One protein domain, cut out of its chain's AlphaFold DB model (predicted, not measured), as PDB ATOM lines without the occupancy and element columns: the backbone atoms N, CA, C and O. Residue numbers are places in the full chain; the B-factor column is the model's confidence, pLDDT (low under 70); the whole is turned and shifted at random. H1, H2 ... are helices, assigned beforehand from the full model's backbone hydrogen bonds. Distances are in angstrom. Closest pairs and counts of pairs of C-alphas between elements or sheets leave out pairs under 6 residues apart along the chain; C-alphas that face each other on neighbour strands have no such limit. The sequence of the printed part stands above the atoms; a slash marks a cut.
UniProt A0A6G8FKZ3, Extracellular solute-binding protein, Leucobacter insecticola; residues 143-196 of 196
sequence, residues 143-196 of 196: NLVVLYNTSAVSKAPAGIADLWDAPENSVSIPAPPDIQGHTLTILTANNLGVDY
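What this domain is: This is residues 143 to 196 of the 196 residues of the protein "Extracellular solute-binding protein" of Leucobacter insecticola (UniProt A0A6G8FKZ3). This domain has little regular structure: an unnamed stretch, residues 143 to 159, runs out to one end of an elongated outline and folds back to a short helix, H1. A second unnamed stretch, residues 166 to 178, leads to the longer helix, H2, which stands crosswise towards the other end. The printed part has 54 residues, with two named helices in the order H1, H2 and no named strand; the class is all helix, though named elements hold only 20 residues. It is only just compact, close to loose, with a radius of gyration of the C-alphas of 12.0 A and spans of 36 by 22 by 22 A.

How they stand to each other: H1, residues 160 to 165, and H2, residues 179 to 192, are close but not clearly touching; their closest C-alphas, of Ile 160 and Leu 184, are 8.0 A apart. Their lines are about perpendicular, at 74 degrees. In H2 every O i to N i+4 pair is within hydrogen-bond range; in H1 0 of 2 are, beside 3 of 3 O i to N i+3 pairs.

Where its parts are: H1 begins at C-alpha 160 (249.757, 231.214, 223.833). H2 measures 19.9 A and ends at C-alpha 192 (243.955, 235.541, 213.980).

The domain as a whole: The C-alphas farthest apart, of Ser 151 and Asp 195, are 37.2 A apart. The printed part has no cut, and the link from H1 to H2 is long. Residue 196 alone is under pLDDT 70.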
ATOM      1  N   ASN A 143     251.734 240.341 234.107       85.00
ATOM      2  CA  ASN A 143     251.959 239.818 232.766       85.00
ATOM      3  C   ASN A 143     251.173 238.520 232.595       85.00
ATOM      4  O   ASN A 143     251.272 237.620 233.430       85.00
ATOM      5  N   LEU A 144     250.443 238.395 231.484       87.00
ATOM      6  CA  LEU A 144     249.846 237.118 231.112       87.00
ATOM      7  C   LEU A 144     250.962 236.146 230.712       87.00
ATOM      8  O   LEU A 144     251.681 236.375 229.739       87.00
ATOM      9  N   VAL A 145     251.088 235.053 231.459       88.81
ATOM     10  CA  VAL A 145     252.090 234.008 231.230       88.81
ATOM     11  C   VAL A 145     251.430 232.639 231.143       88.81
ATOM     12  O   VAL A 145     250.402 232.387 231.771       88.81
ATOM     13  N   VAL A 146     252.039 231.731 230.379       90.25
ATOM     14  CA  VAL A 146     251.619 230.327 230.341       90.25
ATOM     15  C   VAL A 146     252.339 229.575 231.453       90.25
ATOM     16  O   VAL A 146     253.558 229.409 231.423       90.25
ATOM     17  N   LEU A 147     251.573 229.100 232.431       92.56
ATOM     18  CA  LEU A 147     252.061 228.174 233.447       92.56
ATOM     19  C   LEU A 147     251.839 226.737 232.976       92.56
ATOM     20  O   LEU A 147     250.813 226.422 232.377       92.56
ATOM     21  N   TYR A 148     252.792 225.855 233.266       94.62
ATOM     22  CA  TYR A 148     252.681 224.438 232.933       94.62
ATOM     23  C   TYR A 148     253.225 223.558 234.058       94.62
ATOM     24  O   TYR A 148     254.111 223.950 234.817       94.62
ATOM     25  N   ASN A 149     252.693 222.341 234.155       95.19
ATOM     26  CA  ASN A 149     253.172 221.341 235.100       95.19
ATOM     27  C   ASN A 149     254.375 220.596 234.504       95.19
ATOM     28  O   ASN A 149     254.211 219.760 233.613       95.19
ATOM     29  N   THR A 150     255.574 220.855 235.027       95.94
ATOM     30  CA  THR A 150     256.836 220.250 234.559       95.94
ATOM     31  C   THR A 150     256.888 218.728 234.702       95.94
ATOM     32  O   THR A 150     257.690 218.081 234.038       95.94
ATOM     33  N   SER A 151     256.046 218.138 235.554       96.00
ATOM     34  CA  SER A 151     255.942 216.681 235.708       96.00
ATOM     35  C   SER A 151     255.050 216.031 234.645       96.00
ATOM     36  O   SER A 151     255.132 214.823 234.444       96.00
ATOM     37  N   ALA A 152     254.190 216.810 233.982       92.75
ATOM     38  CA  ALA A 152     253.237 216.326 232.980       92.75
ATOM     39  C   ALA A 152     253.590 216.767 231.550       92.75
ATOM     40  O   ALA A 152     253.230 216.089 230.591       92.75
ATOM     41  N   VAL A 153     254.300 217.887 231.398       93.44
ATOM     42  CA  VAL A 153     254.636 218.486 230.103       93.44
ATOM     43  C   VAL A 153     256.156 218.575 229.977       93.44
ATOM     44  O   VAL A 153     256.811 219.332 230.689       93.44
ATOM     45  N   SER A 154     256.720 217.778 229.068       91.38
ATOM     46  CA  SER A 154     258.174 217.642 228.885       91.38
ATOM     47  C   SER A 154     258.806 218.778 228.080       91.38
ATOM     48  O   SER A 154     259.985 219.077 228.262       91.38
ATOM     49  N   LYS A 155     258.038 219.417 227.193       91.75
ATOM     50  CA  LYS A 155     258.462 220.586 226.418       91.75
ATOM     51  C   LYS A 155     257.635 221.790 226.849       91.75
ATOM     52  O   LYS A 155     256.428 221.797 226.640       91.75
ATOM     53  N   ALA A 156     258.294 222.793 227.425       93.50
ATOM     54  CA  ALA A 156     257.646 224.038 227.817       93.50
ATOM     55  C   ALA A 156     256.927 224.689 226.615       93.50
ATOM     56  O   ALA A 156     257.538 224.772 225.541       93.50
ATOM     57  N   PRO A 157     255.682 225.172 226.783       92.62
ATOM     58  CA  PRO A 157     255.031 226.011 225.784       92.62
ATOM     59  C   PRO A 157     255.858 227.278 225.528       92.62
ATOM     60  O   PRO A 157     256.309 227.932 226.470       92.62
ATOM     61  N   ALA A 158     256.057 227.629 224.261       90.38
ATOM     62  CA  ALA A 158     256.752 228.843 223.842       90.38
ATOM     63  C   ALA A 158     255.847 230.085 223.901       90.38
ATOM     64  O   ALA A 158     256.343 231.211 223.918       90.38
ATOM     65  N   GLY A 159     254.529 229.893 223.943       87.06
ATOM     66  CA  GLY A 159     253.563 230.974 224.068       87.06
ATOM     67  C   GLY A 159     252.123 230.491 223.963       87.06
ATOM     68  O   GLY A 159     251.847 229.295 223.933       87.06
ATOM     69  N   ILE A 160     251.205 231.452 223.885       87.88
ATOM     70  CA  ILE A 160     249.757 231.214 223.833       87.88
ATOM     71  C   ILE A 160     249.356 230.339 222.633       87.88
ATOM     72  O   ILE A 160     248.464 229.511 222.770       87.88
ATOM     73  N   ALA A 161     250.023 230.478 221.482       86.69
ATOM     74  CA  ALA A 161     249.708 229.702 220.280       86.69
ATOM     75  C   ALA A 161     249.840 228.183 220.492       86.69
ATOM     76  O   ALA A 161     249.023 227.424 219.980       86.69
ATOM     77  N   ASP A 162     250.797 227.747 221.316       89.88
ATOM     78  CA  ASP A 162     251.016 226.325 221.609       89.88
ATOM     79  C   ASP A 162     249.843 225.696 222.385       89.88
ATOM     80  O   ASP A 162     249.724 224.473 222.441       89.88
ATOM     81  N   LEU A 163     248.951 226.506 222.972       89.94
ATOM     82  CA  LEU A 163     247.762 226.009 223.668       89.94
ATOM     83  C   LEU A 163     246.742 225.364 222.714       89.94
ATOM     84  O   LEU A 163     245.945 224.546 223.165       89.94
ATOM     85  N   TRP A 164     246.770 225.690 221.416       88.62
ATOM     86  CA  TRP A 164     245.884 225.083 220.409       88.62
ATOM     87  C   TRP A 164     246.260 223.638 220.084       88.62
ATOM     88  O   TRP A 164     245.386 222.848 219.735       88.62
ATOM     89  N   ASP A 165     247.538 223.295 220.233       90.75
ATOM     90  CA  ASP A 165     248.071 221.953 219.988       90.75
ATOM     91  C   ASP A 165     248.180 221.126 221.282       90.75
ATOM     92  O   ASP A 165     248.732 220.020 221.292       90.75
ATOM     93  N   ALA A 166     247.684 221.661 222.400       92.38
ATOM     94  CA  ALA A 166     247.734 220.982 223.681       92.38
ATOM     95  C   ALA A 166     246.829 219.732 223.691       92.38
ATOM     96  O   ALA A 166     245.778 219.712 223.044       92.38
ATOM     97  N   PRO A 167     247.191 218.682 224.454       92.31
ATOM     98  CA  PRO A 167     246.343 217.507 224.614       92.31
ATOM     99  C   PRO A 167     244.925 217.854 225.084       92.31
ATOM    100  O   PRO A 167     244.706 218.819 225.823       92.31
ATOM    101  N   GLU A 168     243.959 217.018 224.712       94.06
ATOM    102  CA  GLU A 168     242.570 217.198 225.127       94.06
ATOM    103  C   GLU A 168     242.448 217.273 226.662       94.06
ATOM    104  O   GLU A 168     243.084 216.504 227.385       94.06
ATOM    105  N   ASN A 169     241.632 218.207 227.162       92.44
ATOM    106  CA  ASN A 169     241.395 218.435 228.595       92.44
ATOM    107  C   ASN A 169     242.657 218.763 229.426       92.44
ATOM    108  O   ASN A 169     242.677 218.517 230.632       92.44
ATOM    109  N   SER A 170     243.708 219.318 228.807       93.38
ATOM    110  CA  SER A 170     244.966 219.665 229.497       93.38
ATOM    111  C   SER A 170     245.201 221.166 229.718       93.38
ATOM    112  O   SER A 170     246.139 221.537 230.421       93.38
ATOM    113  N   VAL A 171     244.346 222.026 229.155       93.06
ATOM    114  CA  VAL A 171     244.448 223.490 229.256       93.06
ATOM    115  C   VAL A 171     243.319 224.034 230.124       93.06
ATOM    116  O   VAL A 171     242.157 223.678 229.942       93.06
ATOM    117  N   SER A 172     243.666 224.925 231.054       92.06
ATOM    118  CA  SER A 172     242.714 225.695 231.853       92.06
ATOM    119  C   SER A 172     242.941 227.182 231.607       92.06
ATOM    120  O   SER A 172     244.078 227.649 231.625       92.06
ATOM    121  N   ILE A 173     241.855 227.905 231.344       89.19
ATOM    122  CA  ILE A 173     241.851 229.330 231.018       89.19
ATOM    123  C   ILE A 173     240.753 229.994 231.859       89.19
ATOM    124  O   ILE A 173     239.607 229.536 231.803       89.19
ATOM    125  N   PRO A 174     241.055 231.070 232.609       85.75
ATOM    126  CA  PRO A 174     240.032 231.894 233.247       85.75
ATOM    127  C   PRO A 174     239.123 232.549 232.202       85.75
ATOM    128  O   PRO A 174     239.597 233.073 231.195       85.75
ATOM    129  N   ALA A 175     237.814 232.533 232.438       85.31
ATOM    130  CA  ALA A 175     236.844 233.157 231.543       85.31
ATOM    131  C   ALA A 175     236.636 234.645 231.893       85.31
ATOM    132  O   ALA A 175     236.797 235.024 233.052       85.31
ATOM    133  N   PRO A 176     236.216 235.501 230.940       83.88
ATOM    134  CA  PRO A 176     235.709 236.832 231.268       83.88
ATOM    135  C   PRO A 176     234.619 236.766 232.360       83.88
ATOM    136  O   PRO A 176     233.791 235.850 232.327       83.88
ATOM    137  N   PRO A 177     234.570 237.718 233.308       78.50
ATOM    138  CA  PRO A 177     235.228 239.028 233.285       78.50
ATOM    139  C   PRO A 177     236.662 239.068 233.845       78.50
ATOM    140  O   PRO A 177     237.206 240.164 233.974       78.50
ATOM    141  N   ASP A 178     237.287 237.927 234.168       83.44
ATOM    142  CA  ASP A 178     238.683 237.924 234.625       83.44
ATOM    143  C   ASP A 178     239.608 238.546 233.572       83.44
ATOM    144  O   ASP A 178     239.521 238.251 232.370       83.44
ATOM    145  N   ILE A 179     240.541 239.387 234.026       85.56
ATOM    146  CA  ILE A 179     241.452 240.124 233.143       85.56
ATOM    147  C   ILE A 179     242.303 239.196 232.264       85.56
ATOM    148  O   ILE A 179     242.598 239.523 231.114       85.56
ATOM    149  N   GLN A 180     242.635 238.002 232.762       88.19
ATOM    150  CA  GLN A 180     243.370 236.970 232.022       88.19
ATOM    151  C   GLN A 180     242.559 236.449 230.827       88.19
ATOM    152  O   GLN A 180     243.104 236.319 229.731       88.19
ATOM    153  N   GLY A 181     241.252 236.230 231.008       89.25
ATOM    154  CA  GLY A 181     240.346 235.810 229.938       89.25
ATOM    155  C   GLY A 181     240.170 236.890 228.872       89.25
ATOM    156  O   GLY A 181     240.272 236.608 227.675       89.25
ATOM    157  N   HIS A 182     239.981 238.147 229.290       87.56
ATOM    158  CA  HIS A 182     239.942 239.288 228.370       87.56
ATOM    159  C   HIS A 182     241.243 239.430 227.576       87.56
ATOM    160  O   HIS A 182     241.209 239.495 226.348       87.56
ATOM    161  N   THR A 183     242.390 239.418 228.256       89.25
ATOM    162  CA  THR A 183     243.702 239.570 227.613       89.25
ATOM    163  C   THR A 183     243.968 238.436 226.630       89.25
ATOM    164  O   THR A 183     244.385 238.690 225.502       89.25
ATOM    165  N   LEU A 184     243.659 237.189 226.999       90.06
ATOM    166  CA  LEU A 184     243.804 236.058 226.087       90.06
ATOM    167  C   LEU A 184     242.922 236.211 224.843       90.06
ATOM    168  O   LEU A 184     243.385 235.941 223.736       90.06
ATOM    169  N   THR A 185     241.678 236.667 225.009       89.06
ATOM    170  CA  THR A 185     240.737 236.877 223.896       89.06
ATOM    171  C   THR A 185     241.284 237.915 222.918       89.06
ATOM    172  O   THR A 185     241.369 237.648 221.722       89.06
ATOM    173  N   ILE A 186     241.750 239.049 223.445       88.69
ATOM    174  CA  ILE A 186     242.366 240.145 222.688       88.69
ATOM    175  C   ILE A 186     243.593 239.659 221.905       88.69
ATOM    176  O   ILE A 186     243.700 239.880 220.699       88.69
ATOM    177  N   LEU A 187     244.518 238.964 222.575       88.50
ATOM    178  CA  LEU A 187     245.743 238.465 221.944       88.50
ATOM    179  C   LEU A 187     245.442 237.425 220.862       88.50
ATOM    180  O   LEU A 187     246.076 237.429 219.808       88.50
ATOM    181  N   THR A 188     244.464 236.557 221.109       87.38
ATOM    182  CA  THR A 188     244.032 235.533 220.154       87.38
ATOM    183  C   THR A 188     243.413 236.165 218.917       87.38
ATOM    184  O   THR A 188     243.799 235.830 217.801       87.38
ATOM    185  N   ALA A 189     242.480 237.096 219.099       88.12
ATOM    186  CA  ALA A 189     241.795 237.743 217.994       88.12
ATOM    187  C   ALA A 189     242.761 238.573 217.133       88.12
ATOM    188  O   ALA A 189     242.762 238.435 215.910       88.12
ATOM    189  N   ASN A 190     243.677 239.314 217.768       86.75
ATOM    190  CA  ASN A 190     244.748 240.023 217.071       86.75
ATOM    191  C   ASN A 190     245.647 239.065 216.262       86.75
ATOM    192  O   ASN A 190     245.937 239.326 215.097       86.75
ATOM    193  N   ASN A 191     246.037 237.919 216.834       83.56
ATOM    194  CA  ASN A 191     246.842 236.910 216.132       83.56
ATOM    195  C   ASN A 191     246.102 236.293 214.929       83.56
ATOM    196  O   ASN A 191     246.695 236.045 213.883       83.56
ATOM    197  N   LEU A 192     244.793 236.073 215.056       83.88
ATOM    198  CA  LEU A 192     243.955 235.541 213.980       83.88
ATOM    199  C   LEU A 192     243.554 236.598 212.937       83.88
ATOM    200  O   LEU A 192     242.957 236.245 211.920       83.88
ATOM    201  N   GLY A 193     243.870 237.877 213.165       86.69
ATOM    202  CA  GLY A 193     243.470 238.979 212.291       86.69
ATOM    203  C   GLY A 193     241.955 239.196 212.253       86.69
ATOM    204  O   GLY A 193     241.423 239.607 211.222       86.69
ATOM    205  N   VAL A 194     241.258 238.881 213.348       84.38
ATOM    206  CA  VAL A 194     239.807 239.054 213.489       84.38
ATOM    207  C   VAL A 194     239.490 240.173 214.481       84.38
ATOM    208  O   VAL A 194     240.273 240.456 215.385       84.38
ATOM    209  N   ASP A 195     238.339 240.814 214.285       77.06
ATOM    210  CA  ASP A 195     237.826 241.865 215.170       77.06
ATOM    211  C   ASP A 195     237.243 241.267 216.467       77.06
ATOM    212  O   ASP A 195     236.778 240.119 216.451       77.06
ATOM    213  N   TYR A 196     237.279 242.021 217.573       63.69
ATOM    214  CA  TYR A 196     236.850 241.576 218.910       63.69
ATOM    215  C   TYR A 196     236.272 242.693 219.788       63.69
ATOM    216  O   TYR A 196     236.787 243.833 219.762       63.69
TER     217      TYR A 196